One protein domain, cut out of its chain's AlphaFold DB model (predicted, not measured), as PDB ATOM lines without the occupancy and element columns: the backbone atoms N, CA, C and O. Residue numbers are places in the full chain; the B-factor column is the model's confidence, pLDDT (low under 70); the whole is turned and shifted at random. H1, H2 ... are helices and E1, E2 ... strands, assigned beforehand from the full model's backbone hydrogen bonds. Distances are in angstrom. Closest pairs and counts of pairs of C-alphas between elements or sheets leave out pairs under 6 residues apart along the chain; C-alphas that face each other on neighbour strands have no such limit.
ATOM      1  N   GLY A   7     -32.353  39.826 179.050       98.12
ATOM      2  CA  GLY A   7     -31.869  38.598 179.660       98.12
ATOM      3  C   GLY A   7     -30.360  38.594 179.834       98.12
ATOM      4  O   GLY A   7     -29.653  39.522 179.435       98.12
ATOM      5  N   MET A   8     -29.860  37.535 180.464       98.62
ATOM      6  CA  MET A   8     -28.438  37.377 180.752       98.62
ATOM      7  C   MET A   8     -27.969  35.964 180.414       98.62
ATOM      8  O   MET A   8     -28.604  34.991 180.804       98.62
ATOM      9  N   ALA A   9     -26.819  35.839 179.763       98.62
ATOM     10  CA  ALA A   9     -26.065  34.596 179.700       98.62
ATOM     11  C   ALA A   9     -24.883  34.659 180.678       98.62
ATOM     12  O   ALA A   9     -24.195  35.676 180.782       98.62
ATOM     13  N   ILE A  10     -24.646  33.573 181.407       98.62
ATOM     14  CA  ILE A  10     -23.552  33.423 182.363       98.62
ATOM     15  C   ILE A  10     -22.682  32.245 181.924       98.62
ATOM     16  O   ILE A  10     -23.093  31.091 182.005       98.62
ATOM     17  N   ASP A  11     -21.470  32.530 181.461       98.06
ATOM     18  CA  ASP A  11     -20.484  31.545 181.032       98.06
ATOM     19  C   ASP A  11     -19.740  30.939 182.226       98.06
ATOM     20  O   ASP A  11     -18.814  31.535 182.791       98.06
ATOM     21  N   LEU A  12     -20.123  29.717 182.594       96.69
ATOM     22  CA  LEU A  12     -19.544  29.005 183.730       96.69
ATOM     23  C   LEU A  12     -18.102  28.555 183.479       96.69
ATOM     24  O   LEU A  12     -17.362  28.348 184.437       96.69
ATOM     25  N   ARG A  13     -17.670  28.465 182.215       94.69
ATOM     26  CA  ARG A  13     -16.274  28.143 181.872       94.69
ATOM     27  C   ARG A  13     -15.334  29.326 182.093       94.69
ATOM     28  O   ARG A  13     -14.141  29.125 182.285       94.69
ATOM     29  N   ARG A  14     -15.867  30.553 182.057       96.31
ATOM     30  CA  ARG A  14     -15.117  31.793 182.318       96.31
ATOM     31  C   ARG A  14     -15.203  32.239 183.776       96.31
ATOM     32  O   ARG A  14     -14.353  32.994 184.237       96.31
ATOM     33  N   CYS A  15     -16.234  31.825 184.511       97.25
ATOM     34  CA  CYS A  15     -16.409  32.248 185.893       97.25
ATOM     35  C   CYS A  15     -15.323  31.660 186.805       97.25
ATOM     36  O   CYS A  15     -15.270  30.457 187.031       97.25
ATOM     37  N   VAL A  16     -14.509  32.533 187.402       96.38
ATOM     38  CA  VAL A  16     -13.462  32.154 188.371       96.38
ATOM     39  C   VAL A  16     -13.913  32.257 189.833       96.38
ATOM     40  O   VAL A  16     -13.109  32.102 190.744       96.38
ATOM     41  N   GLY A  17     -15.188  32.576 190.081       96.56
ATOM     42  CA  GLY A  17     -15.739  32.648 191.437       96.56
ATOM     43  C   GLY A  17     -15.215  33.796 192.310       96.56
ATOM     44  O   GLY A  17     -15.289  33.695 193.530       96.56
ATOM     45  N   CYS A  18     -14.713  34.886 191.713       96.88
ATOM     46  CA  CYS A  18     -14.086  36.010 192.430       96.88
ATOM     47  C   CYS A  18     -15.048  36.931 193.205       96.88
ATOM     48  O   CYS A  18     -14.592  37.846 193.877       96.88
ATOM     49  N   GLU A  19     -16.366  36.755 193.063       97.56
ATOM     50  CA  GLU A  19     -17.402  37.537 193.768       97.56
ATOM     51  C   GLU A  19     -17.413  39.057 193.508       97.56
ATOM     52  O   GLU A  19     -18.254  39.758 194.064       97.56
ATOM     53  N   ALA A  20     -16.616  39.565 192.560       98.19
ATOM     54  CA  ALA A  20     -16.662  40.972 192.138       98.19
ATOM     55  C   ALA A  20     -18.079  41.410 191.723       98.19
ATOM     56  O   ALA A  20     -18.549  42.481 192.090       98.19
ATOM     57  N   CYS A  21     -18.817  40.531 191.038       98.06
ATOM     58  CA  CYS A  21     -20.216  40.767 190.675       98.06
ATOM     59  C   CYS A  21     -21.170  40.895 191.876       98.06
ATOM     60  O   CYS A  21     -22.162  41.614 191.774       98.06
ATOM     61  N   THR A  22     -20.881  40.225 192.997       97.94
ATOM     62  CA  THR A  22     -21.626  40.366 194.254       97.94
ATOM     63  C   THR A  22     -21.354  41.742 194.850       97.94
ATOM     64  O   THR A  22     -22.293  42.486 195.117       97.94
ATOM     65  N   ILE A  23     -20.074  42.105 194.996       97.06
ATOM     66  CA  ILE A  23     -19.654  43.372 195.608       97.06
ATOM     67  C   ILE A  23     -20.116  44.573 194.785       97.06
ATOM     68  O   ILE A  23     -20.751  45.465 195.339       97.06
ATOM     69  N   ALA A  24     -19.919  44.558 193.466       98.00
ATOM     70  CA  ALA A  24     -20.393  45.627 192.591       98.00
ATOM     71  C   ALA A  24     -21.916  45.786 192.662       98.00
ATOM     72  O   ALA A  24     -22.424  46.898 192.658       98.00
ATOM     73  N   CYS A  25     -22.667  44.684 192.776       97.88
ATOM     74  CA  CYS A  25     -24.116  44.769 192.928       97.88
ATOM     75  C   CYS A  25     -24.525  45.364 194.283       97.88
ATOM     76  O   CYS A  25     -25.522  46.086 194.337       97.88
ATOM     77  N   LYS A  26     -23.781  45.068 195.359       95.88
ATOM     78  CA  LYS A  26     -24.004  45.670 196.679       95.88
ATOM     79  C   LYS A  26     -23.699  47.164 196.676       95.88
ATOM     80  O   LYS A  26     -24.515  47.923 197.182       95.88
ATOM     81  N   GLN A  27     -22.567  47.555 196.089       95.19
ATOM     82  CA  GLN A  27     -22.162  48.953 195.941       95.19
ATOM     83  C   GLN A  27     -23.158  49.730 195.081       95.19
ATOM     84  O   GLN A  27     -23.621  50.770 195.499       95.19
ATOM     85  N   GLU A  28     -23.570  49.194 193.933       96.44
ATOM     86  CA  GLU A  28     -24.481  49.897 193.022       96.44
ATOM     87  C   GLU A  28     -25.892  50.103 193.595       96.44
ATOM     88  O   GLU A  28     -26.562  51.078 193.271       96.44
ATOM     89  N   ASN A  29     -26.390  49.156 194.399       95.81
ATOM     90  CA  ASN A  29     -27.782  49.165 194.873       95.81
ATOM     91  C   ASN A  29     -27.908  49.445 196.380       95.81
ATOM     92  O   ASN A  29     -29.003  49.301 196.926       95.81
ATOM     93  N   HIS A  30     -26.806  49.783 197.057       94.56
ATOM     94  CA  HIS A  30     -26.734  50.038 198.504       94.56
ATOM     95  C   HIS A  30     -27.559  49.027 199.323       94.56
ATOM     96  O   HIS A  30     -28.491  49.353 200.061       94.56
ATOM     97  N   THR A  31     -27.291  47.738 199.099       94.50
ATOM     98  CA  THR A  31     -28.022  46.663 199.789       94.50
ATOM     99  C   THR A  31     -27.471  46.453 201.205       94.50
ATOM    100  O   THR A  31     -26.250  46.285 201.312       94.50
ATOM    101  N   PRO A  32     -28.319  46.353 202.243       93.62
ATOM    102  CA  PRO A  32     -27.897  46.123 203.627       93.62
ATOM    103  C   PRO A  32     -27.364  44.692 203.855       93.62
ATOM    104  O   PRO A  32     -27.353  43.865 202.922       93.62
ATOM    105  N   PRO A  33     -26.922  44.361 205.087       92.38
ATOM    106  CA  PRO A  33     -26.665  42.982 205.487       92.38
ATOM    107  C   PRO A  33     -27.842  42.054 205.150       92.38
ATOM    108  O   PRO A  33     -28.999  42.458 205.114       92.38
ATOM    109  N   GLY A  34     -27.548  40.796 204.819       89.94
ATOM    110  CA  GLY A  34     -28.573  39.801 204.462       89.94
ATOM    111  C   GLY A  34     -29.230  39.975 203.081       89.94
ATOM    112  O   GLY A  34     -29.739  39.001 202.525       89.94
ATOM    113  N   VAL A  35     -29.158  41.158 202.462       95.25
ATOM    114  CA  VAL A  35     -29.714  41.422 201.125       95.25
ATOM    115  C   VAL A  35     -28.613  41.308 200.070       95.25
ATOM    116  O   VAL A  35     -27.690  42.113 200.036       95.25
ATOM    117  N   ALA A  36     -28.677  40.307 199.186       94.56
ATOM    118  CA  ALA A  36     -27.659  40.105 198.146       94.56
ATOM    119  C   ALA A  36     -28.271  39.677 196.804       94.56
ATOM    120  O   ALA A  36     -28.631  38.520 196.598       94.56
ATOM    121  N   TYR A  37     -28.375  40.599 195.849       97.88
ATOM    122  CA  TYR A  37     -29.053  40.323 194.574       97.88
ATOM    123  C   TYR A  37     -28.291  39.390 193.647       97.88
ATOM    124  O   TYR A  37     -28.914  38.563 192.987       97.88
ATOM    125  N   ALA A  38     -26.970  39.527 193.599       97.50
ATOM    126  CA  ALA A  38     -26.073  38.628 192.898       97.50
ATOM    127  C   ALA A  38     -25.249  37.865 193.937       97.50
ATOM    128  O   ALA A  38     -24.669  38.481 194.826       97.50
ATOM    129  N   LYS A  39     -25.206  36.535 193.833       96.69
ATOM    130  CA  LYS A  39     -24.401  35.655 194.695       96.69
ATOM    131  C   LYS A  39     -23.616  34.682 193.830       96.69
ATOM    132  O   LYS A  39     -24.011  34.429 192.695       96.69
ATOM    133  N   VAL A  40     -22.547  34.099 194.360       97.38
ATOM    134  CA  VAL A  40     -21.831  32.996 193.706       97.38
ATOM    135  C   VAL A  40     -21.898  31.778 194.612       97.38
ATOM    136  O   VAL A  40     -21.286  31.756 195.674       97.38
ATOM    137  N   ILE A  41     -22.648  30.758 194.199       95.94
ATOM    138  CA  ILE A  41     -22.651  29.468 194.889       95.94
ATOM    139  C   ILE A  41     -21.383  28.723 194.482       95.94
ATOM    140  O   ILE A  41     -21.103  28.560 193.294       95.94
ATOM    141  N   LYS A  42     -20.608  28.280 195.470       95.12
ATOM    142  CA  LYS A  42     -19.384  27.500 195.274       95.12
ATOM    143  C   LYS A  42     -19.718  26.049 195.613       95.12
ATOM    144  O   LYS A  42     -20.154  25.774 196.725       95.12
ATOM    145  N   GLN A  43     -19.557  25.146 194.654       92.38
ATOM    146  CA  GLN A  43     -19.822  23.722 194.838       92.38
ATOM    147  C   GLN A  43     -18.534  22.934 194.628       92.38
ATOM    148  O   GLN A  43     -17.854  23.112 193.617       92.38
ATOM    149  N   GLU A  44     -18.221  22.047 195.565       93.88
ATOM    150  CA  GLU A  44     -17.143  21.072 195.428       93.88
ATOM    151  C   GLU A  44     -17.746  19.695 195.162       93.88
ATOM    152  O   GLU A  44     -18.720  19.295 195.798       93.88
ATOM    153  N   THR A  45     -17.190  18.980 194.193       94.06
ATOM    154  CA  THR A  45     -17.639  17.640 193.802       94.06
ATOM    155  C   THR A  45     -16.444  16.721 193.621       94.06
ATOM    156  O   THR A  45     -15.375  17.185 193.222       94.06
ATOM    157  N   GLY A  46     -16.648  15.424 193.832       94.12
ATOM    158  CA  GLY A  46     -15.597  14.413 193.741       94.12
ATOM    159  C   GLY A  46     -14.991  14.077 195.102       94.12
ATOM    160  O   GLY A  46     -15.458  14.535 196.143       94.12
ATOM    161  N   THR A  47     -13.961  13.244 195.083       95.62
ATOM    162  CA  THR A  47     -13.245  12.764 196.269       95.62
ATOM    163  C   THR A  47     -11.753  12.995 196.082       95.62
ATOM    164  O   THR A  47     -11.258  12.981 194.958       95.62
ATOM    165  N   TYR A  48     -11.022  13.237 197.172       93.56
ATOM    166  CA  TYR A  48      -9.573  13.443 197.113       93.56
ATOM    167  C   TYR A  48      -8.866  12.255 196.422       93.56
ATOM    168  O   TYR A  48      -9.180  11.111 196.757       93.56
ATOM    169  N   PRO A  49      -7.910  12.489 195.495       93.38
ATOM    170  CA  PRO A  49      -7.378  13.787 195.051       93.38
ATOM    171  C   PRO A  49      -8.126  14.422 193.855       93.38
ATOM    172  O   PRO A  49      -7.760  15.504 193.403       93.38
ATOM    173  N   HIS A  50      -9.175  13.785 193.332       95.38
ATOM    174  CA  HIS A  50      -9.937  14.212 192.151       95.38
ATOM    175  C   HIS A  50     -11.140  15.099 192.509       95.38
ATOM    176  O   HIS A  50     -12.295  14.769 192.227       95.38
ATOM    177  N   VAL A  51     -10.868  16.247 193.130       95.12
ATOM    178  CA  VAL A  51     -11.900  17.230 193.491       95.12
ATOM    179  C   VAL A  51     -12.023  18.291 192.399       95.12
ATOM    180  O   VAL A  51     -11.030  18.777 191.861       95.12
ATOM    181  N   ARG A  52     -13.257  18.692 192.093       92.50
ATOM    182  CA  ARG A  52     -13.572  19.801 191.191       92.50
ATOM    183  C   ARG A  52     -14.391  20.855 191.920       92.50
ATOM    184  O   ARG A  52     -15.344  20.522 192.618       92.50
ATOM    185  N   ARG A  53     -14.056  22.127 191.689       91.94
ATOM    186  CA  ARG A  53     -14.865  23.278 192.103       91.94
ATOM    187  C   ARG A  53     -15.652  23.822 190.918       91.94
ATOM    188  O   ARG A  53     -15.095  24.000 189.836       91.94
ATOM    189  N   THR A  54     -16.928  24.105 191.139       91.94
ATOM    190  CA  THR A  54     -17.799  24.798 190.188       91.94
ATOM    191  C   THR A  54     -18.353  26.047 190.855       91.94
ATOM    192  O   THR A  54     -18.767  26.015 192.015       91.94
ATOM    193  N   PHE A  55     -18.356  27.155 190.121       96.38
ATOM    194  CA  PHE A  55     -18.887  28.431 190.579       96.38
ATOM    195  C   PHE A  55     -20.165  28.730 189.812       96.38
ATOM    196  O   PHE A  55     -20.137  28.803 188.589       96.38
ATOM    197  N   LEU A  56     -21.273  28.912 190.523       96.88
ATOM    198  CA  LEU A  56     -22.586  29.183 189.949       96.88
ATOM    199  C   LEU A  56     -23.071  30.567 190.405       96.88
ATOM    200  O   LEU A  56     -23.620  30.702 191.504       96.88
ATOM    201  N   PRO A  57     -22.865  31.619 189.596       97.75
ATOM    202  CA  PRO A  57     -23.420  32.932 189.881       97.75
ATOM    203  C   PRO A  57     -24.945  32.927 189.735       97.75
ATOM    204  O   PRO A  57     -25.469  32.602 188.677       97.75
ATOM    205  N   ILE A  58     -25.675  33.318 190.772       97.94
ATOM    206  CA  ILE A  58     -27.143  33.358 190.784       97.94
ATOM    207  C   ILE A  58     -27.655  34.771 191.066       97.94
ATOM    208  O   ILE A  58     -27.007  35.550 191.769       97.94
ATOM    209  N   LEU A  59     -28.819  35.097 190.502       98.56
ATOM    210  CA  LEU A  59     -29.567  36.335 190.729       98.56
ATOM    211  C   LEU A  59     -31.053  36.135 190.385       98.56
ATOM    212  O   LEU A  59     -31.482  35.016 190.108       98.56
ATOM    213  N   CYS A  60     -31.854  37.207 190.408       98.62
ATOM    214  CA  CYS A  60     -33.223  37.148 189.890       98.62
ATOM    215  C   CYS A  60     -33.215  36.816 188.396       98.62
ATOM    216  O   CYS A  60     -32.476  37.430 187.631       98.62
ATOM    217  N   ASN A  61     -34.079  35.888 187.990       98.56
ATOM    218  CA  ASN A  61     -34.169  35.450 186.602       98.56
ATOM    219  C   ASN A  61     -35.073  36.322 185.726       98.56
ATOM    220  O   ASN A  61     -35.170  36.033 184.541       98.56
ATOM    221  N   HIS A  62     -35.771  37.311 186.304       98.56
ATOM    222  CA  HIS A  62     -36.766  38.140 185.608       98.56
ATOM    223  C   HIS A  62     -37.687  37.304 184.704       98.56
ATOM    224  O   HIS A  62     -37.783  37.548 183.509       98.56
ATOM    225  N   CYS A  63     -38.287  36.268 185.295       98.56
ATOM    226  CA  CYS A  63     -38.996  35.198 184.601       98.56
ATOM    227  C   CYS A  63     -40.123  35.700 183.680       98.56
ATOM    228  O   CYS A  63     -40.780  36.697 183.991       98.56
ATOM    229  N   ASP A  64     -40.389  34.966 182.597       97.44
ATOM    230  CA  ASP A  64     -41.512  35.231 181.693       97.44
ATOM    231  C   ASP A  64     -42.865  34.997 182.376       97.44
ATOM    232  O   ASP A  64     -43.770  35.816 182.217       97.44
ATOM    233  N   ASP A  65     -42.977  33.939 183.178       97.94
ATOM    234  CA  ASP A  65     -44.107  33.673 184.069       97.94
ATOM    235  C   ASP A  65     -43.633  33.731 185.534       97.94
ATOM    236  O   ASP A  65     -43.232  32.722 186.126       97.94
ATOM    237  N   PRO A  66     -43.527  34.939 186.119       98.19
ATOM    238  CA  PRO A  66     -42.939  35.123 187.436       98.19
ATOM    239  C   PRO A  66     -43.945  34.773 188.546       98.19
ATOM    240  O   PRO A  66     -44.812  35.597 188.843       98.19
ATOM    241  N   PRO A  67     -43.769  33.668 189.303       98.38
ATOM    242  CA  PRO A  67     -44.715  33.274 190.362       98.38
ATOM    243  C   PRO A  67     -44.797  34.298 191.503       98.38
ATOM    244  O   PRO A  67     -45.759  34.350 192.258       98.38
ATOM    245  N   CYS A  68     -43.785  35.156 191.618       98.50
ATOM    246  CA  CYS A  68     -43.730  36.239 192.588       98.50
ATOM    247  C   CYS A  68     -44.676  37.420 192.289       98.50
ATOM    248  O   CYS A  68     -44.876  38.230 193.189       98.50
ATOM    249  N   VAL A  69     -45.231  37.527 191.074       98.62
ATOM    250  CA  VAL A  69     -46.190  38.576 190.679       98.62
ATOM    251  C   VAL A  69     -47.621  38.270 191.145       98.62
ATOM    252  O   VAL A  69     -48.137  39.050 191.944       98.62
ATOM    253  N   PRO A  70     -48.260  37.149 190.750       98.31
ATOM    254  CA  PRO A  70     -49.668  36.898 191.075       98.31
ATOM    255  C   PRO A  70     -49.929  36.702 192.575       98.31
ATOM    256  O   PRO A  70     -51.045  36.903 193.035       98.31
ATOM    257  N   VAL A  71     -48.908  36.346 193.362       98.50
ATOM    258  CA  VAL A  71     -49.031  36.199 194.825       98.50
ATOM    259  C   VAL A  71     -49.022  37.529 195.585       98.50
ATOM    260  O   VAL A  71     -49.150  37.527 196.808       98.50
ATOM    261  N   CYS A  72     -48.787  38.662 194.916       98.62
ATOM    262  CA  CYS A  72     -48.756  39.961 195.575       98.62
ATOM    263  C   CYS A  72     -50.185  40.490 195.784       98.62
ATOM    264  O   CYS A  72     -50.822  40.881 194.807       98.62
ATOM    265  N   PRO A  73     -50.681  40.586 197.032       98.31
ATOM    266  CA  PRO A  73     -52.082  40.935 197.287       98.31
ATOM    267  C   PRO A  73     -52.422  42.396 196.963       98.31
ATOM    268  O   PRO A  73     -53.589  42.734 196.813       98.31
ATOM    269  N   VAL A  74     -51.409  43.262 196.867       98.38
ATOM    270  CA  VAL A  74     -51.556  44.711 196.637       98.38
ATOM    271  C   VAL A  74     -51.037  45.152 195.266       98.38
ATOM    272  O   VAL A  74     -50.946  46.342 195.000       98.38
ATOM    273  N   GLY A  75     -50.633  44.213 194.402       97.81
ATOM    274  CA  GLY A  75     -50.127  44.545 193.065       97.81
ATOM    275  C   GLY A  75     -48.792  45.304 193.039       97.81
ATOM    276  O   GLY A  75     -48.410  45.826 191.999       97.81
ATOM    277  N   ALA A  76     -48.036  45.331 194.143       98.50
ATOM    278  CA  ALA A  76     -46.760  46.048 194.236       98.50
ATOM    279  C   ALA A  76     -45.654  45.492 193.323       98.50
ATOM    280  O   ALA A  76     -44.587  46.082 193.226       98.50
ATOM    281  N   THR A  77     -45.829  44.333 192.687       98.44
ATOM    282  CA  THR A  77     -44.835  43.773 191.767       98.44
ATOM    283  C   THR A  77     -45.496  43.311 190.480       98.44
ATOM    284  O   THR A  77     -46.499  42.609 190.514       98.44
ATOM    285  N   TRP A  78     -44.916  43.700 189.347       98.19
ATOM    286  CA  TRP A  78     -45.393  43.349 188.011       98.19
ATOM    287  C   TRP A  78     -44.211  43.130 187.066       98.19
ATOM    288  O   TRP A  78     -43.067  43.485 187.375       98.19
ATOM    289  N   LYS A  79     -44.486  42.519 185.913       97.81
ATOM    290  CA  LYS A  79     -43.537  42.430 184.804       97.81
ATOM    291  C   LYS A  79     -43.753  43.631 183.895       97.81
ATOM    292  O   LYS A  79     -44.859  43.813 183.391       97.81
ATOM    293  N   ARG A  80     -42.712  44.439 183.704       96.31
ATOM    294  CA  ARG A  80     -42.733  45.535 182.734       96.31
ATOM    295  C   ARG A  80     -42.957  44.972 181.349       96.31
ATOM    296  O   ARG A  80     -42.402  43.939 180.970       96.31
ATOM    297  N   GLU A  81     -43.807  45.654 180.614       94.25
ATOM    298  CA  GLU A  81     -44.179  45.230 179.291       94.25
ATOM    299  C   GLU A  81     -43.022  45.533 178.339       94.25
ATOM    300  O   GLU A  81     -42.485  44.631 177.712       94.25
ATOM    301  N   GLU A  82     -42.594  46.779 178.274       94.44
ATOM    302  CA  GLU A  82     -41.601  47.310 177.346       94.44
ATOM    303  C   GLU A  82     -40.275  46.528 177.255       94.44
ATOM    304  O   GLU A  82     -39.633  46.570 176.203       94.44
ATOM    305  N   ASP A  83     -39.866  45.851 178.334       95.38
ATOM    306  CA  ASP A  83     -38.525  45.282 178.484       95.38
ATOM    307  C   ASP A  83     -38.453  43.913 179.204       95.38
ATOM    308  O   ASP A  83     -37.383  43.297 179.266       95.38
ATOM    309  N   GLY A  84     -39.575  43.411 179.736       95.94
ATOM    310  CA  GLY A  84     -39.662  42.130 180.446       95.94
ATOM    311  C   GLY A  84     -39.117  42.133 181.882       95.94
ATOM    312  O   GLY A  84     -39.139  41.097 182.551       95.94
ATOM    313  N   ILE A  85     -38.649  43.269 182.407       97.69
ATOM    314  CA  ILE A  85     -38.072  43.343 183.750       97.69
ATOM    315  C   ILE A  85     -39.189  43.277 184.798       97.69
ATOM    316  O   ILE A  85     -40.034  44.160 184.918       97.69
ATOM    317  N   VAL A  86     -39.166  42.236 185.631       98.38
ATOM    318  CA  VAL A  86     -39.994  42.186 186.848       98.38
ATOM    319  C   VAL A  86     -39.528  43.257 187.836       98.38
ATOM    320  O   VAL A  86     -38.343  43.297 188.168       98.38
ATOM    321  N   VAL A  87     -40.431  44.093 188.348       97.75
ATOM    322  CA  VAL A  87     -40.136  45.222 189.256       97.75
ATOM    323  C   VAL A  87     -40.958  45.167 190.542       97.75
ATOM    324  O   VAL A  87     -41.818  44.297 190.694       97.75
ATOM    325  N   VAL A  88     -40.626  46.033 191.500       98.31
ATOM    326  CA  VAL A  88     -41.360  46.230 192.755       98.31
ATOM    327  C   VAL A  88     -41.543  47.726 192.965       98.31
ATOM    328  O   VAL A  88     -40.563  48.457 192.880       98.31
ATOM    329  N   ASP A  89     -42.761  48.166 193.247       97.81
ATOM    330  CA  ASP A  89     -43.038  49.516 193.718       97.81
ATOM    331  C   ASP A  89     -42.967  49.552 195.246       97.81
ATOM    332  O   ASP A  89     -43.732  48.868 195.935       97.81
ATOM    333  N   TYR A  90     -42.015  50.320 195.768       97.44
ATOM    334  CA  TYR A  90     -41.814  50.489 197.206       97.44
ATOM    335  C   TYR A  90     -42.858  51.392 197.858       97.44
ATOM    336  O   TYR A  90     -43.050  51.301 199.064       97.44
ATOM    337  N   ASP A  91     -43.586  52.195 197.082       96.38
ATOM    338  CA  ASP A  91     -44.669  53.026 197.616       96.38
ATOM    339  C   ASP A  91     -45.943  52.192 197.878       96.38
ATOM    340  O   ASP A  91     -46.822  52.594 198.638       96.38
ATOM    341  N   VAL A  92     -46.038  50.999 197.272       98.00
ATOM    342  CA  VAL A  92     -47.203  50.097 197.363       98.00
ATOM    343  C   VAL A  92     -46.893  48.833 198.173       98.00
ATOM    344  O   VAL A  92     -47.795  48.176 198.697       98.00
ATOM    345  N   CYS A  93     -45.626  48.430 198.271       98.38
ATOM    346  CA  CYS A  93     -45.258  47.179 198.921       98.38
ATOM    347  C   CYS A  93     -45.497  47.230 200.439       98.38
ATOM    348  O   CYS A  93     -44.760  47.840 201.198       98.38
ATOM    349  N   ILE A  94     -46.484  46.464 200.901       98.12
ATOM    350  CA  ILE A  94     -46.831  46.341 202.330       98.12
ATOM    351  C   ILE A  94     -45.950  45.353 203.117       98.12
ATOM    352  O   ILE A  94     -46.308  44.931 204.213       98.12
ATOM    353  N   GLY A  95     -44.859  44.857 202.528       97.69
ATOM    354  CA  GLY A  95     -43.923  43.988 203.246       97.69
ATOM    355  C   GLY A  95     -44.441  42.599 203.662       97.69
ATOM    356  O   GLY A  95     -43.849  41.979 204.540       97.69
ATOM    357  N   CYS A  96     -45.494  42.058 203.032       97.88
ATOM    358  CA  CYS A  96     -46.097  40.756 203.398       97.88
ATOM    359  C   CYS A  96     -45.243  39.508 203.080       97.88
ATOM    360  O   CYS A  96     -45.552  38.409 203.533       97.88
ATOM    361  N   ARG A  97     -44.177  39.651 202.277       98.19
ATOM    362  CA  ARG A  97     -43.189  38.600 201.935       98.19
ATOM    363  C   ARG A  97     -43.708  37.382 201.157       98.19
ATOM    364  O   ARG A  97     -42.907  36.505 200.850       98.19
ATOM    365  N   TYR A  98     -44.966  37.331 200.717       98.50
ATOM    366  CA  TYR A  98     -45.466  36.206 199.900       98.50
ATOM    367  C   TYR A  98     -44.654  35.980 198.620       98.50
ATOM    368  O   TYR A  98     -44.332  34.847 198.267       98.50
ATOM    369  N   CYS A  99     -44.220  37.061 197.971       98.50
ATOM    370  CA  CYS A  99     -43.356  36.987 196.795       98.50
ATOM    371  C   CYS A  99     -41.941  36.446 197.086       98.50
ATOM    372  O   CYS A  99     -41.269  36.004 196.153       98.50
ATOM    373  N   VAL A 100     -41.486  36.470 198.347       98.44
ATOM    374  CA  VAL A 100     -40.229  35.838 198.780       98.44
ATOM    375  C   VAL A 100     -40.402  34.326 198.792       98.44
ATOM    376  O   VAL A 100     -39.650  33.631 198.116       98.44
ATOM    377  N   THR A 101     -41.441  33.832 199.469       97.75
ATOM    378  CA  THR A 101     -41.758  32.398 199.543       97.75
ATOM    379  C   THR A 101     -42.101  31.805 198.177       97.75
ATOM    380  O   THR A 101     -41.679  30.697 197.863       97.75
ATOM    381  N   ALA A 102     -42.820  32.545 197.330       98.31
ATOM    382  CA  ALA A 102     -43.203  32.076 195.999       98.31
ATOM    383  C   ALA A 102     -42.036  32.014 194.999       98.31
ATOM    384  O   ALA A 102     -42.163  31.388 193.950       98.31
ATOM    385  N   CYS A 103     -40.912  32.691 195.262       98.44
ATOM    386  CA  CYS A 103     -39.779  32.700 194.343       98.44
ATOM    387  C   CYS A 103     -38.967  31.400 194.480       98.44
ATOM    388  O   CYS A 103     -38.239  31.248 195.463       98.44
ATOM    389  N   PRO A 104     -38.955  30.503 193.473       98.06
ATOM    390  CA  PRO A 104     -38.273  29.210 193.596       98.06
ATOM    391  C   PRO A 104     -36.739  29.328 193.581       98.06
ATOM    392  O   PRO A 104     -36.031  28.335 193.747       98.06
ATOM    393  N   TYR A 105     -36.220  30.539 193.367       97.94
ATOM    394  CA  TYR A 105     -34.798  30.853 193.257       97.94
ATOM    395  C   TYR A 105     -34.220  31.516 194.510       97.94
ATOM    396  O   TYR A 105     -33.019  31.774 194.550       97.94
ATOM    397  N   GLY A 106     -35.054  31.859 195.502       96.50
ATOM    398  CA  GLY A 106     -34.607  32.634 196.666       96.50
ATOM    399  C   GLY A 106     -33.975  33.976 196.273       96.50
ATOM    400  O   GLY A 106     -32.977  34.395 196.858       96.50
ATOM    401  N   ALA A 107     -34.505  34.614 195.222       97.81
ATOM    402  CA  ALA A 107     -33.942  35.821 194.611       97.81
ATOM    403  C   ALA A 107     -34.621  37.125 195.069       97.81
ATOM    404  O   ALA A 107     -34.377  38.189 194.494       97.81
ATOM    405  N   ARG A 108     -35.493  37.038 196.078       98.25
ATOM    406  CA  ARG A 108     -36.157  38.171 196.726       98.25
ATOM    407  C   ARG A 108     -35.787  38.195 198.203       98.25
ATOM    408  O   ARG A 108     -35.688  37.142 198.824       98.25
ATOM    409  N   TYR A 109     -35.608  39.390 198.740       98.00
ATOM    410  CA  TYR A 109     -35.123  39.634 200.093       98.00
ATOM    411  C   TYR A 109     -36.038  40.639 200.766       98.00
ATOM    412  O   TYR A 109     -36.434  41.613 200.138       98.00
ATOM    413  N   PHE A 110     -36.382  40.418 202.026       97.75
ATOM    414  CA  PHE A 110     -37.051  41.444 202.813       97.75
ATOM    415  C   PHE A 110     -35.996  42.327 203.476       97.75
ATOM    416  O   PHE A 110     -35.023  41.804 204.016       97.75
ATOM    417  N   ASP A 111     -36.177  43.640 203.406       96.56
ATOM    418  CA  ASP A 111     -35.276  44.599 204.029       96.56
ATOM    419  C   ASP A 111     -35.757  44.928 205.446       96.56
ATOM    420  O   ASP A 111     -36.770  45.606 205.631       96.56
ATOM    421  N   PHE A 112     -35.050  44.404 206.446       95.00
ATOM    422  CA  PHE A 112     -35.400  44.574 207.857       95.00
ATOM    423  C   PHE A 112     -34.946  45.915 208.448       95.00
ATOM    424  O   PHE A 112     -35.330  46.223 209.572       95.00
ATOM    425  N   GLY A 113     -34.188  46.726 207.701       93.06
ATOM    426  CA  GLY A 113     -33.607  47.967 208.219       93.06
ATOM    427  C   GLY A 113     -32.252  47.797 208.905       93.06
ATOM    428  O   GLY A 113     -31.770  48.753 209.501       93.06
ATOM    429  N   ASP A 114     -31.630  46.621 208.795       92.31
ATOM    430  CA  ASP A 114     -30.290  46.369 209.332       92.31
ATOM    431  C   ASP A 114     -29.224  47.207 208.605       92.31
ATOM    432  O   ASP A 114     -29.308  47.427 207.390       92.31
ATOM    433  N   ASN A 115     -28.178  47.590 209.339       91.56
ATOM    434  CA  ASN A 115     -26.982  48.255 208.825       91.56
ATOM    435  C   ASN A 115     -25.734  47.407 209.138       91.56
ATOM    436  O   ASN A 115     -25.717  46.613 210.077       91.56
ATOM    437  N   TYR A 116     -24.694  47.526 208.319       90.00
ATOM    438  CA  TYR A 116     -23.372  46.944 208.545       90.00
ATOM    439  C   TYR A 116     -22.650  47.565 209.743       90.00
ATOM    440  O   TYR A 116     -21.892  46.851 210.402       90.00
ATOM    441  N   TYR A 117     -22.854  48.859 210.007       89.44
ATOM    442  CA  TYR A 117     -22.210  49.578 211.106       89.44
ATOM    443  C   TYR A 117     -23.226  50.329 211.974       89.44
ATOM    444  O   TYR A 117     -24.246  50.823 211.496       89.44
ATOM    445  N   GLU A 118     -22.908  50.432 213.265       86.88
ATOM    446  CA  GLU A 118     -23.625  51.263 214.229       86.88
ATOM    447  C   GLU A 118     -22.614  52.178 214.946       86.88
ATOM    448  O   GLU A 118     -21.772  51.678 215.701       86.88
ATOM    449  N   PRO A 119     -22.648  53.505 214.710       85.25
ATOM    450  CA  PRO A 119     -23.534  54.221 213.784       85.25
ATOM    451  C   PRO A 119     -23.241  53.899 212.306       85.25
ATOM    452  O   PRO A 119     -22.163  53.403 211.976       85.25
ATOM    453  N   MET A 120     -24.202  54.211 211.430       85.88
ATOM    454  CA  MET A 120     -24.031  54.102 209.978       85.88
ATOM    455  C   MET A 120     -22.813  54.902 209.518       85.88
ATOM    456  O   MET A 120     -22.517  55.974 210.050       85.88
ATOM    457  N   ASN A 121     -22.104  54.389 208.515       88.25
ATOM    458  CA  ASN A 121     -21.041  55.150 207.864       88.25
ATOM    459  C   ASN A 121     -21.568  55.948 206.653       88.25
ATOM    460  O   ASN A 121     -22.682  55.743 206.176       88.25
ATOM    461  N   ALA A 122     -20.711  56.802 206.086       89.00
ATOM    462  CA  ALA A 122     -21.051  57.645 204.935       89.00
ATOM    463  C   ALA A 122     -21.446  56.877 203.655       89.00
ATOM    464  O   ALA A 122     -21.956  57.486 202.721       89.00
ATOM    465  N   PHE A 123     -21.164  55.573 203.554       86.50
ATOM    466  CA  PHE A 123     -21.654  54.741 202.451       86.50
ATOM    467  C   PHE A 123     -23.093  54.282 202.705       86.50
ATOM    468  O   PHE A 123     -23.906  54.279 201.791       86.50
ATOM    469  N   GLU A 124     -23.427  53.919 203.939       85.94
ATOM    470  CA  GLU A 124     -24.764  53.438 204.297       85.94
ATOM    471  C   GLU A 124     -25.811  54.549 204.324       85.94
ATOM    472  O   GLU A 124     -26.984  54.294 204.067       85.94
ATOM    473  N   GLU A 125     -25.384  55.782 204.598       89.44
ATOM    474  CA  GLU A 125     -26.223  56.980 204.503       89.44
ATOM    475  C   GLU A 125     -26.573  57.348 203.051       89.44
ATOM    476  O   GLU A 125     -27.461  58.168 202.817       89.44
ATOM    477  N   GLN A 126     -25.902  56.757 202.052       91.88
ATOM    478  CA  GLN A 126     -26.198  57.057 200.654       91.88
ATOM    479  C   GLN A 126     -27.510  56.403 200.215       91.88
ATOM    480  O   GLN A 126     -27.747  55.216 200.464       91.88
ATOM    481  N   PRO A 127     -28.359  57.136 199.478       93.81
ATOM    482  CA  PRO A 127     -29.617  56.592 199.000       93.81
ATOM    483  C   PRO A 127     -29.372  55.531 197.928       93.81
ATOM    484  O   PRO A 127     -28.434  55.624 197.140       93.81
ATOM    485  N   SER A 128     -30.237  54.523 197.852       94.00
ATOM    486  CA  SER A 128     -30.224  53.595 196.712       94.00
ATOM    487  C   SER A 128     -30.990  54.195 195.531       94.00
ATOM    488  O   SER A 128     -31.949  54.938 195.728       94.00
ATOM    489  N   HIS A 129     -30.605  53.853 194.300       94.38
ATOM    490  CA  HIS A 129     -31.231  54.392 193.082       94.38
ATOM    491  C   HIS A 129     -32.131  53.380 192.359       94.38
ATOM    492  O   HIS A 129     -32.303  53.411 191.137       94.38
ATOM    493  N   GLU A 130     -32.682  52.425 193.107       94.00
ATOM    494  CA  GLU A 130     -33.485  51.342 192.550       94.00
ATOM    495  C   GLU A 130     -34.720  51.866 191.814       94.00
ATOM    496  O   GLU A 130     -35.419  52.771 192.265       94.00
ATOM    497  N   TYR A 131     -34.997  51.268 190.653       93.38
ATOM    498  CA  TYR A 131     -36.106  51.659 189.777       93.38
ATOM    499  C   TYR A 131     -36.061  53.127 189.315       93.38
ATOM    500  O   TYR A 131     -37.087  53.681 188.932       93.38
ATOM    501  N   GLY A 132     -34.875  53.750 189.328       90.00
ATOM    502  CA  GLY A 132     -34.677  55.132 188.882       90.00
ATOM    503  C   GLY A 132     -35.185  56.188 189.868       90.00
ATOM    504  O   GLY A 132     -35.246  57.361 189.510       90.00
ATOM    505  N   LYS A 133     -35.544  55.788 191.094       93.88
ATOM    506  CA  LYS A 133     -35.935  56.682 192.189       93.88
ATOM    507  C   LYS A 133     -34.827  56.712 193.241       93.88
ATOM    508  O   LYS A 133     -34.141  55.716 193.444       93.88
ATOM    509  N   THR A 134     -34.663  57.852 193.902       95.00
ATOM    510  CA  THR A 134     -33.746  58.003 195.038       95.00
ATOM    511  C   THR A 134     -34.463  57.575 196.309       95.00
ATOM    512  O   THR A 134     -35.455  58.188 196.692       95.00
ATOM    513  N   TRP A 135     -33.953  56.530 196.948       95.12
ATOM    514  CA  TRP A 135     -34.523  55.956 198.156       95.12
ATOM    515  C   TRP A 135     -33.586  56.169 199.334       95.12
ATOM    516  O   TRP A 135     -32.571  55.474 199.466       95.12
ATOM    517  N   ASP A 136     -33.931  57.161 200.146       92.62
ATOM    518  CA  ASP A 136     -33.238  57.485 201.382       92.62
ATOM    519  C   ASP A 136     -33.719  56.563 202.509       92.62
ATOM    520  O   ASP A 136     -34.901  56.522 202.856       92.62
ATOM    521  N   ARG A 137     -32.775  55.802 203.058       90.25
ATOM    522  CA  ARG A 137     -33.009  54.837 204.136       90.25
ATOM    523  C   ARG A 137     -32.976  55.470 205.518       90.25
ATOM    524  O   ARG A 137     -33.355  54.812 206.490       90.25
ATOM    525  N   THR A 138     -32.482  56.699 205.632       85.62
ATOM    526  CA  THR A 138     -32.404  57.383 206.919       85.62
ATOM    527  C   THR A 138     -33.799  57.475 207.539       85.62
ATOM    528  O   THR A 138     -34.821  57.533 206.851       85.62
ATOM    529  N   ASN A 139     -33.860  57.408 208.870       85.81
ATOM    530  CA  ASN A 139     -35.114  57.452 209.631       85.81
ATOM    531  C   ASN A 139     -36.141  56.356 209.269       85.81
ATOM    532  O   ASN A 139     -37.339  56.545 209.473       85.81
ATOM    533  N   GLY A 140     -35.696  55.204 208.753       87.75
ATOM    534  CA  GLY A 140     -36.591  54.088 208.431       87.75
ATOM    535  C   GLY A 140     -37.282  54.204 207.068       87.75
ATOM    536  O   GLY A 140     -38.255  53.490 206.827       87.75
ATOM    537  N   GLY A 141     -36.816  55.097 206.191       92.38
ATOM    538  CA  GLY A 141     -37.375  55.282 204.853       92.38
ATOM    539  C   GLY A 141     -37.191  54.077 203.924       92.38
ATOM    540  O   GLY A 141     -36.355  53.190 204.139       92.38
ATOM    541  N   SER A 142     -37.983  54.036 202.847       94.19
ATOM    542  CA  SER A 142     -37.835  53.032 201.790       94.19
ATOM    543  C   SER A 142     -36.383  52.989 201.280       94.19
ATOM    544  O   SER A 142     -35.753  54.030 201.132       94.19
ATOM    545  N   PRO A 143     -35.830  51.798 200.983       95.19
ATOM    546  CA  PRO A 143     -36.542  50.532 200.836       95.19
ATOM    547  C   PRO A 143     -36.651  49.688 202.117       95.19
ATOM    548  O   PRO A 143     -36.939  48.496 202.019       95.19
ATOM    549  N   ILE A 144     -36.450  50.252 203.314       96.25
ATOM    550  CA  ILE A 144     -36.735  49.540 204.572       96.25
ATOM    551  C   ILE A 144     -38.210  49.109 204.591       96.25
ATOM    552  O   ILE A 144     -39.079  49.809 204.074       96.25
ATOM    553  N   GLY A 145     -38.495  47.904 205.093       96.75
ATOM    554  CA  GLY A 145     -39.852  47.345 205.133       96.75
ATOM    555  C   GLY A 145     -40.364  46.803 203.793       96.75
ATOM    556  O   GLY A 145     -41.443  46.211 203.740       96.75
ATOM    557  N   ASN A 146     -39.584  46.933 202.717       97.88
ATOM    558  CA  ASN A 146     -39.958  46.480 201.385       97.88
ATOM    559  C   ASN A 146     -39.273  45.161 201.008       97.88
ATOM    560  O   ASN A 146     -38.184  44.819 201.480       97.88
ATOM    561  N   VAL A 147     -39.893  44.413 200.090       98.25
ATOM    562  CA  VAL A 147     -39.205  43.299 199.426       98.25
ATOM    563  C   VAL A 147     -38.348  43.842 198.292       98.25
ATOM    564  O   VAL A 147     -38.853  44.400 197.320       98.25
ATOM    565  N   ARG A 148     -37.049  43.592 198.367       97.75
ATOM    566  CA  ARG A 148     -36.069  43.979 197.363       97.75
ATOM    567  C   ARG A 148     -35.551  42.773 196.579       97.75
ATOM    568  O   ARG A 148     -35.674  41.620 196.999       97.75
ATOM    569  N   LYS A 149     -35.009  43.020 195.390       98.38
ATOM    570  CA  LYS A 149     -34.480  41.990 194.482       98.38
ATOM    571  C   LYS A 149     -33.619  42.637 193.401       98.38
ATOM    572  O   LYS A 149     -33.709  43.840 193.185       98.38
ATOM    573  N   CYS A 150     -32.883  41.822 192.644       98.44
ATOM    574  CA  CYS A 150     -32.208  42.303 191.440       98.44
ATOM    575  C   CYS A 150     -33.203  43.011 190.501       98.44
ATOM    576  O   CYS A 150     -34.351  42.582 190.332       98.44
ATOM    577  N   THR A 151     -32.752  44.109 189.907       97.38
ATOM    578  CA  THR A 151     -33.529  44.973 189.009       97.38
ATOM    579  C   THR A 151     -32.957  44.988 187.590       97.38
ATOM    580  O   THR A 151     -33.300  45.870 186.815       97.38
ATOM    581  N   PHE A 152     -32.013  44.086 187.287       98.00
ATOM    582  CA  PHE A 152     -31.085  44.214 186.156       98.00
ATOM    583  C   PHE A 152     -30.434  45.604 186.051       98.00
ATOM    584  O   PHE A 152     -30.038  46.028 184.973       98.00
ATOM    585  N   CYS A 153     -30.264  46.292 187.190       97.75
ATOM    586  CA  CYS A 153     -29.757  47.663 187.247       97.75
ATOM    587  C   CYS A 153     -30.554  48.600 186.325       97.75
ATOM    588  O   CYS A 153     -29.963  49.333 185.537       97.75
ATOM    589  N   LEU A 154     -31.890  48.560 186.402       96.50
ATOM    590  CA  LEU A 154     -32.788  49.366 185.562       96.50
ATOM    591  C   LEU A 154     -32.363  50.845 185.466       96.50
ATOM    592  O   LEU A 154     -32.421  51.443 184.396       96.50
ATOM    593  N   HIS A 155     -31.870  51.419 186.565       95.62
ATOM    594  CA  HIS A 155     -31.370  52.796 186.647       95.62
ATOM    595  C   HIS A 155     -30.069  53.047 185.863       95.62
ATOM    596  O   HIS A 155     -29.814  54.168 185.427       95.62
ATOM    597  N   ARG A 156     -29.247  52.016 185.647       97.25
ATOM    598  CA  ARG A 156     -28.088  52.058 184.741       97.25
ATOM    599  C   ARG A 156     -28.516  51.920 183.286       97.25
ATOM    600  O   ARG A 156     -28.092  52.713 182.452       97.25
ATOM    601  N   LEU A 157     -29.428  50.985 183.004       95.75
ATOM    602  CA  LEU A 157     -29.965  50.773 181.655       95.75
ATOM    603  C   LEU A 157     -30.619  52.046 181.097       95.75
ATOM    604  O   LEU A 157     -30.434  52.370 179.928       95.75
ATOM    605  N   ALA A 158     -31.319  52.808 181.944       94.00
ATOM    606  CA  ALA A 158     -31.908  54.099 181.581       94.00
ATOM    607  C   ALA A 158     -30.875  55.149 181.119       94.00
ATOM    608  O   ALA A 158     -31.224  56.066 180.382       94.00
ATOM    609  N   ARG A 159     -29.605  55.002 181.518       94.94
ATOM    610  CA  ARG A 159     -28.474  55.853 181.108       94.94
ATOM    611  C   ARG A 159     -27.648  55.250 179.966       94.94
ATOM    612  O   ARG A 159     -26.615  55.804 179.608       94.94
ATOM    613  N   GLY A 160     -28.077  54.120 179.403       94.94
ATOM    614  CA  GLY A 160     -27.329  53.396 178.370       94.94
ATOM    615  C   GLY A 160     -26.117  52.622 178.899       94.94
ATOM    616  O   GLY A 160     -25.269  52.213 178.112       94.94
ATOM    617  N   GLU A 161     -26.022  52.413 180.213       96.44
ATOM    618  CA  GLU A 161     -24.949  51.638 180.841       96.44
ATOM    619  C   GLU A 161     -25.342  50.165 181.003       96.44
ATOM    620  O   GLU A 161     -26.515  49.833 181.160       96.44
ATOM    621  N   GLU A 162     -24.355  49.269 181.044       96.69
ATOM    622  CA  GLU A 162     -24.583  47.861 181.384       96.69
ATOM    623  C   GLU A 162     -24.933  47.674 182.873       96.69
ATOM    624  O   GLU A 162     -24.625  48.526 183.707       96.69
ATOM    625  N   PRO A 163     -25.505  46.532 183.288       98.38
ATOM    626  CA  PRO A 163     -25.628  46.214 184.706       98.38
ATOM    627  C   PRO A 163     -24.261  46.179 185.411       98.38
ATOM    628  O   PRO A 163     -23.288  45.662 184.865       98.38
ATOM    629  N   ALA A 164     -24.172  46.657 186.657       98.38
ATOM    630  CA  ALA A 164     -22.896  46.736 187.390       98.38
ATOM    631  C   ALA A 164     -22.171  45.382 187.492       98.38
ATOM    632  O   ALA A 164     -20.954  45.289 187.335       98.38
ATOM    633  N   CYS A 165     -22.935  44.302 187.682       98.38
ATOM    634  CA  CYS A 165     -22.393  42.946 187.735       98.38
ATOM    635  C   CYS A 165     -21.816  42.444 186.397       98.38
ATOM    636  O   CYS A 165     -20.996  41.525 186.419       98.38
ATOM    637  N   VAL A 166     -22.235  43.017 185.265       98.50
ATOM    638  CA  VAL A 166     -21.709  42.729 183.921       98.50
ATOM    639  C   VAL A 166     -20.416  43.510 183.719       98.50
ATOM    640  O   VAL A 166     -19.368  42.897 183.531       98.50
ATOM    641  N   GLN A 167     -20.464  44.833 183.908       98.06
ATOM    642  CA  GLN A 167     -19.320  45.722 183.695       98.06
ATOM    643  C   GLN A 167     -18.105  45.373 184.572       98.06
ATOM    644  O   GLN A 167     -16.967  45.464 184.124       98.06
ATOM    645  N   THR A 168     -18.319  44.948 185.822       98.19
ATOM    646  CA  THR A 168     -17.219  44.569 186.732       98.19
ATOM    647  C   THR A 168     -16.572  43.218 186.388       98.19
ATOM    648  O   THR A 168     -15.520  42.862 186.922       98.19
ATOM    649  N   CYS A 169     -17.215  42.390 185.558       98.00
ATOM    650  CA  CYS A 169     -16.806  41.004 185.375       98.00
ATOM    651  C   CYS A 169     -15.527  40.907 184.533       98.00
ATOM    652  O   CYS A 169     -15.582  40.812 183.311       98.00
ATOM    653  N   MET A 170     -14.373  40.834 185.203       96.00
ATOM    654  CA  MET A 170     -13.048  40.762 184.565       96.00
ATOM    655  C   MET A 170     -12.921  39.622 183.542       96.00
ATOM    656  O   MET A 170     -12.266  39.766 182.518       96.00
ATOM    657  N   ALA A 171     -13.575  38.487 183.803       96.81
ATOM    658  CA  ALA A 171     -13.556  37.328 182.914       96.81
ATOM    659  C   ALA A 171     -14.609  37.390 181.789       96.81
ATOM    660  O   ALA A 171     -14.730  36.434 181.028       96.81
ATOM    661  N   ARG A 172     -15.421  38.459 181.716       96.69
ATOM    662  CA  ARG A 172     -16.588  38.575 180.822       96.69
ATOM    663  C   ARG A 172     -17.455  37.312 180.832       96.69
ATOM    664  O   ARG A 172     -17.826  36.765 179.792       96.69
ATOM    665  N   ALA A 173     -17.713  36.815 182.041       98.12
ATOM    666  CA  ALA A 173     -18.551  35.648 182.266       98.12
ATOM    667  C   ALA A 173     -20.040  36.004 182.259       98.12
ATOM    668  O   ALA A 173     -20.852  35.115 182.090       98.12
ATOM    669  N   ARG A 174     -20.421  37.268 182.455       98.38
ATOM    670  CA  ARG A 174     -21.815  37.732 182.401       98.38
ATOM    671  C   ARG A 174     -21.997  38.545 181.126       98.38
ATOM    672  O   ARG A 174     -21.235  39.479 180.911       98.38
ATOM    673  N   ILE A 175     -22.981  38.183 180.317       98.44
ATOM    674  CA  ILE A 175     -23.333  38.841 179.059       98.44
ATOM    675  C   ILE A 175     -24.807  39.207 179.162       98.44
ATOM    676  O   ILE A 175     -25.628  38.346 179.467       98.44
ATOM    677  N   PHE A 176     -25.143  40.472 178.955       98.50
ATOM    678  CA  PHE A 176     -26.500  40.987 179.107       98.50
ATOM    679  C   PHE A 176     -26.954  41.649 177.812       98.50
ATOM    680  O   PHE A 176     -26.148  42.262 177.120       98.50
ATOM    681  N   GLY A 177     -28.236  41.534 177.483       97.50
ATOM    682  CA  GLY A 177     -28.768  42.138 176.268       97.50
ATOM    683  C   GLY A 177     -30.228  41.798 176.018       97.50
ATOM    684  O   GLY A 177     -30.899  41.214 176.872       97.50
ATOM    685  N   ASP A 178     -30.710  42.197 174.846       97.31
ATOM    686  CA  ASP A 178     -32.061  41.903 174.381       97.31
ATOM    687  C   ASP A 178     -32.111  40.513 173.731       97.31
ATOM    688  O   ASP A 178     -31.476  40.270 172.706       97.31
ATOM    689  N   LEU A 179     -32.880  39.605 174.329       97.06
ATOM    690  CA  LEU A 179     -33.099  38.246 173.835       97.06
ATOM    691  C   LEU A 179     -33.964  38.207 172.567       97.06
ATOM    692  O   LEU A 179     -33.999  37.180 171.894       97.06
ATOM    693  N   ASN A 180     -34.690  39.286 172.258       96.00
ATOM    694  CA  ASN A 180     -35.464  39.393 171.021       96.00
ATOM    695  C   ASN A 180     -34.626  39.915 169.847       96.00
ATOM    696  O   ASN A 180     -35.065  39.812 168.703       96.00
ATOM    697  N   ASP A 181     -33.440  40.463 170.116       96.88
ATOM    698  CA  ASP A 181     -32.477  40.854 169.092       96.88
ATOM    699  C   ASP A 181     -31.560  39.655 168.782       96.88
ATOM    700  O   ASP A 181     -30.763  39.272 169.648       96.88
ATOM    701  N   PRO A 182     -31.664  39.028 167.593       95.75
ATOM    702  CA  PRO A 182     -30.841  37.877 167.229       95.75
ATOM    703  C   PRO A 182     -29.359  38.230 167.048       95.75
ATOM    704  O   PRO A 182     -28.515  37.342 167.177       95.75
ATOM    705  N   ASP A 183     -29.029  39.499 166.793       96.38
ATOM    706  CA  ASP A 183     -27.651  39.955 166.590       96.38
ATOM    707  C   ASP A 183     -26.948  40.297 167.914       96.38
ATOM    708  O   ASP A 183     -25.709  40.377 167.975       96.38
ATOM    709  N   SER A 184     -27.715  40.433 169.002       97.00
ATOM    710  CA  SER A 184     -27.171  40.701 170.330       97.00
ATOM    711  C   SER A 184     -26.200  39.598 170.771       97.00
ATOM    712  O   SER A 184     -26.380  38.408 170.493       97.00
ATOM    713  N   GLU A 185     -25.134  39.982 171.485       97.31
ATOM    714  CA  GLU A 185     -24.110  39.028 171.943       97.31
ATOM    715  C   GLU A 185     -24.730  37.903 172.791       97.31
ATOM    716  O   GLU A 185     -24.351  36.741 172.654       97.31
ATOM    717  N   VAL A 186     -25.722  38.235 173.626       97.88
ATOM    718  CA  VAL A 186     -26.417  37.258 174.470       97.88
ATOM    719  C   VAL A 186     -27.207  36.243 173.635       97.88
ATOM    720  O   VAL A 186     -27.070  35.044 173.880       97.88
ATOM    721  N   SER A 187     -27.961  36.684 172.622       97.94
ATOM    722  CA  SER A 187     -28.765  35.801 171.768       97.94
ATOM    723  C   SER A 187     -27.890  34.859 170.949       97.94
ATOM    724  O   SER A 187     -28.136  33.650 170.939       97.94
ATOM    725  N   ARG A 188     -26.817  35.379 170.336       98.31
ATOM    726  CA  ARG A 188     -25.867  34.557 169.567       98.31
ATOM    727  C   ARG A 188     -25.205  33.493 170.434       98.31
ATOM    728  O   ARG A 188     -25.203  32.320 170.075       98.31
ATOM    729  N   LEU A 189     -24.721  33.863 171.623       97.88
ATOM    730  CA  LEU A 189     -24.085  32.903 172.531       97.88
ATOM    731  C   LEU A 189     -25.046  31.809 173.013       97.88
ATOM    732  O   LEU A 189     -24.618  30.665 173.157       97.88
ATOM    733  N   ILE A 190     -26.314  32.138 173.269       97.94
ATOM    734  CA  ILE A 190     -27.335  31.152 173.655       97.94
ATOM    735  C   ILE A 190     -27.636  30.202 172.488       97.94
ATOM    736  O   ILE A 190     -27.759  28.999 172.712       97.94
ATOM    737  N   ALA A 191     -27.717  30.710 171.254       97.50
ATOM    738  CA  ALA A 191     -27.979  29.898 170.066       97.50
ATOM    739  C   ALA A 191     -26.808  28.963 169.707       97.50
ATOM    740  O   ALA A 191     -27.020  27.815 169.323       97.50
ATOM    741  N   GLU A 192     -25.570  29.440 169.846       97.06
ATOM    742  CA  GLU A 192     -24.365  28.717 169.421       97.06
ATOM    743  C   GLU A 192     -23.841  27.723 170.466       97.06
ATOM    744  O   GLU A 192     -23.101  26.794 170.131       97.06
ATOM    745  N   ARG A 193     -24.160  27.921 171.751       97.12
ATOM    746  CA  ARG A 193     -23.528  27.176 172.848       97.12
ATOM    747  C   ARG A 193     -24.530  26.385 173.663       97.12
ATOM    748  O   ARG A 193     -25.632  26.837 173.967       97.12
ATOM    749  N   ARG A 194     -24.078  25.215 174.127       97.88
ATOM    750  CA  ARG A 194     -24.820  24.427 175.107       97.88
ATOM    751  C   ARG A 194     -25.017  25.247 176.376       97.88
ATOM    752  O   ARG A 194     -24.077  25.834 176.916       97.88
ATOM    753  N   HIS A 195     -26.244  25.237 176.863       98.06
ATOM    754  CA  HIS A 195     -26.629  25.966 178.051       98.06
ATOM    755  C   HIS A 195     -27.751  25.243 178.792       98.06
ATOM    756  O   HIS A 195     -28.324  24.276 178.292       98.06
ATOM    757  N   PHE A 196     -28.052  25.717 179.994       97.88
ATOM    758  CA  PHE A 196     -29.229  25.316 180.756       97.88
ATOM    759  C   PHE A 196     -29.825  26.527 181.477       97.88
ATOM    760  O   PHE A 196     -29.167  27.560 181.631       97.88
ATOM    761  N   ARG A 197     -31.064  26.399 181.951       98.00
ATOM    762  CA  ARG A 197     -31.706  27.372 182.842       98.00
ATOM    763  C   ARG A 197     -31.967  26.739 184.201       98.00
ATOM    764  O   ARG A 197     -32.182  25.535 184.310       98.00
ATOM    765  N   LEU A 198     -31.924  27.539 185.264       97.12
ATOM    766  CA  LEU A 198     -32.182  27.020 186.607       97.12
ATOM    767  C   LEU A 198     -33.662  26.691 186.786       97.12
ATOM    768  O   LEU A 198     -34.517  27.549 186.554       97.12
ATOM    769  N   LYS A 199     -33.942  25.487 187.297       97.50
ATOM    770  CA  LYS A 199     -35.292  25.008 187.628       97.50
ATOM    771  C   LYS A 199     -36.287  25.208 186.477       97.50
ATOM    772  O   LYS A 199     -37.380  25.742 186.669       97.50
ATOM    773  N   GLU A 200     -35.854  24.889 185.261       96.69
ATOM    774  CA  GLU A 200     -36.641  25.071 184.040       96.69
ATOM    775  C   GLU A 200     -37.933  24.244 184.063       96.69
ATOM    776  O   GLU A 200     -38.968  24.696 183.579       96.69
ATOM    777  N   GLU A 201     -37.902  23.096 184.740       97.69
ATOM    778  CA  GLU A 201     -39.034  22.201 184.969       97.69
ATOM    779  C   GLU A 201     -40.216  22.852 185.704       97.69
ATOM    780  O   GLU A 201     -41.333  22.349 185.627       97.69
ATOM    781  N   LEU A 202     -40.002  23.978 186.395       97.75
ATOM    782  CA  LEU A 202     -41.059  24.706 187.104       97.75
ATOM    783  C   LEU A 202     -41.879  25.636 186.198       97.75
ATOM    784  O   LEU A 202     -42.762  26.330 186.692       97.75
ATOM    785  N   GLY A 203     -41.565  25.718 184.902       97.69
ATOM    786  CA  GLY A 203     -42.376  26.457 183.931       97.69
ATOM    787  C   GLY A 203     -42.320  27.984 184.040       97.69
ATOM    788  O   GLY A 203     -43.003  28.661 183.286       97.69
ATOM    789  N   THR A 204     -41.475  28.557 184.909       98.00
ATOM    790  CA  THR A 204     -41.427  30.025 185.092       98.00
ATOM    791  C   THR A 204     -40.852  30.780 183.883       98.00
ATOM    792  O   THR A 204     -40.983  31.994 183.788       98.00
ATOM    793  N   GLY A 205     -40.176  30.095 182.956       97.88
ATOM    794  CA  GLY A 205     -39.455  30.722 181.843       97.88
ATOM    795  C   GLY A 205     -38.341  31.678 182.306       97.88
ATOM    796  O   GLY A 205     -38.454  32.886 182.106       97.88
ATOM    797  N   PRO A 206     -37.261  31.187 182.946       98.38
ATOM    798  CA  PRO A 206     -36.152  32.035 183.396       98.38
ATOM    799  C   PRO A 206     -35.459  32.742 182.225       98.38
ATOM    800  O   PRO A 206     -35.209  32.113 181.196       98.38
ATOM    801  N   ASN A 207     -35.072  34.007 182.410       98.31
ATOM    802  CA  ASN A 207     -34.335  34.800 181.415       98.31
ATOM    803  C   ASN A 207     -32.829  34.902 181.721       98.31
ATOM    804  O   ASN A 207     -32.134  35.788 181.222       98.31
ATOM    805  N   VAL A 208     -32.314  33.981 182.543       98.62
ATOM    806  CA  VAL A 208     -30.880  33.805 182.793       98.62
ATOM    807  C   VAL A 208     -30.459  32.413 182.332       98.62
ATOM    808  O   VAL A 208     -31.011  31.405 182.776       98.62
ATOM    809  N   TYR A 209     -29.472  32.379 181.444       98.69
ATOM    810  CA  TYR A 209     -28.970  31.191 180.769       98.69
ATOM    811  C   TYR A 209     -27.550  30.895 181.240       98.69
ATOM    812  O   TYR A 209     -26.720  31.794 181.320       98.69
ATOM    813  N   TYR A 210     -27.245  29.639 181.534       98.50
ATOM    814  CA  TYR A 210     -25.934  29.212 182.014       98.50
ATOM    815  C   TYR A 210     -25.208  28.447 180.919       98.50
ATOM    816  O   TYR A 210     -25.595  27.325 180.602       98.50
ATOM    817  N   LEU A 211     -24.175  29.054 180.333       98.25
ATOM    818  CA  LEU A 211     -23.391  28.440 179.262       98.25
ATOM    819  C   LEU A 211     -22.355  27.484 179.863       98.25
ATOM    820  O   LEU A 211     -21.665  27.841 180.826       98.25
ATOM    821  N   VAL A 212     -22.224  26.300 179.263       94.06
ATOM    822  CA  VAL A 212     -21.313  25.224 179.697       94.06
ATOM    823  C   VAL A 212     -20.348  24.776 178.609       94.06
ATOM    824  O   VAL A 212     -20.462  25.245 177.451       94.06
TER     825      VAL A 212
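What this domain is: This is residues 7 to 212 of the 212 residues of the protein "4Fe-4S dicluster domain-containing protein" of Chloroflexi bacterium (UniProt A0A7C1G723). There is little regular structure: a loop-rich body holds the mixed sheet E8 E1 E10 E9, with H5 across one face, and small hairpins E4-E5 and E6-E7; residues 46 to 51 of hairpin E2-E3 stick out. The 206 printed residues, class mixed, have five named helices and ten named strands; the whole is compact, radius of gyration of the C-alphas 17.3 A, spans 51 by 40 by 33 A.

Where its parts are: E1, residues 7 to 11, begins at C-alpha (-31.869, 38.598, 179.660). H1 is 20 to 29, E2 39 to 47, E3 50 to 58. Residues 77 to 167 hold E4, E5, H2, E6, E7, H3, H4. E8 is 174 to 178, H5 185 to 192, E9 195 to 197, E10 208 to 211, ending at (-23.391, 28.440, 179.262).

How they stand to each other: E1 and E10 are parallel, N 10 and O 209 2.7 A apart. H5 has a height over the sheet of 7.7 A. H1 and H5 have every O i to N i+4 pair within hydrogen-bond range.

The domain as a whole: The printed part has no cut; links E3 to E4 and E6 to E7 are long. No printed residue is under 70 in pLDDT.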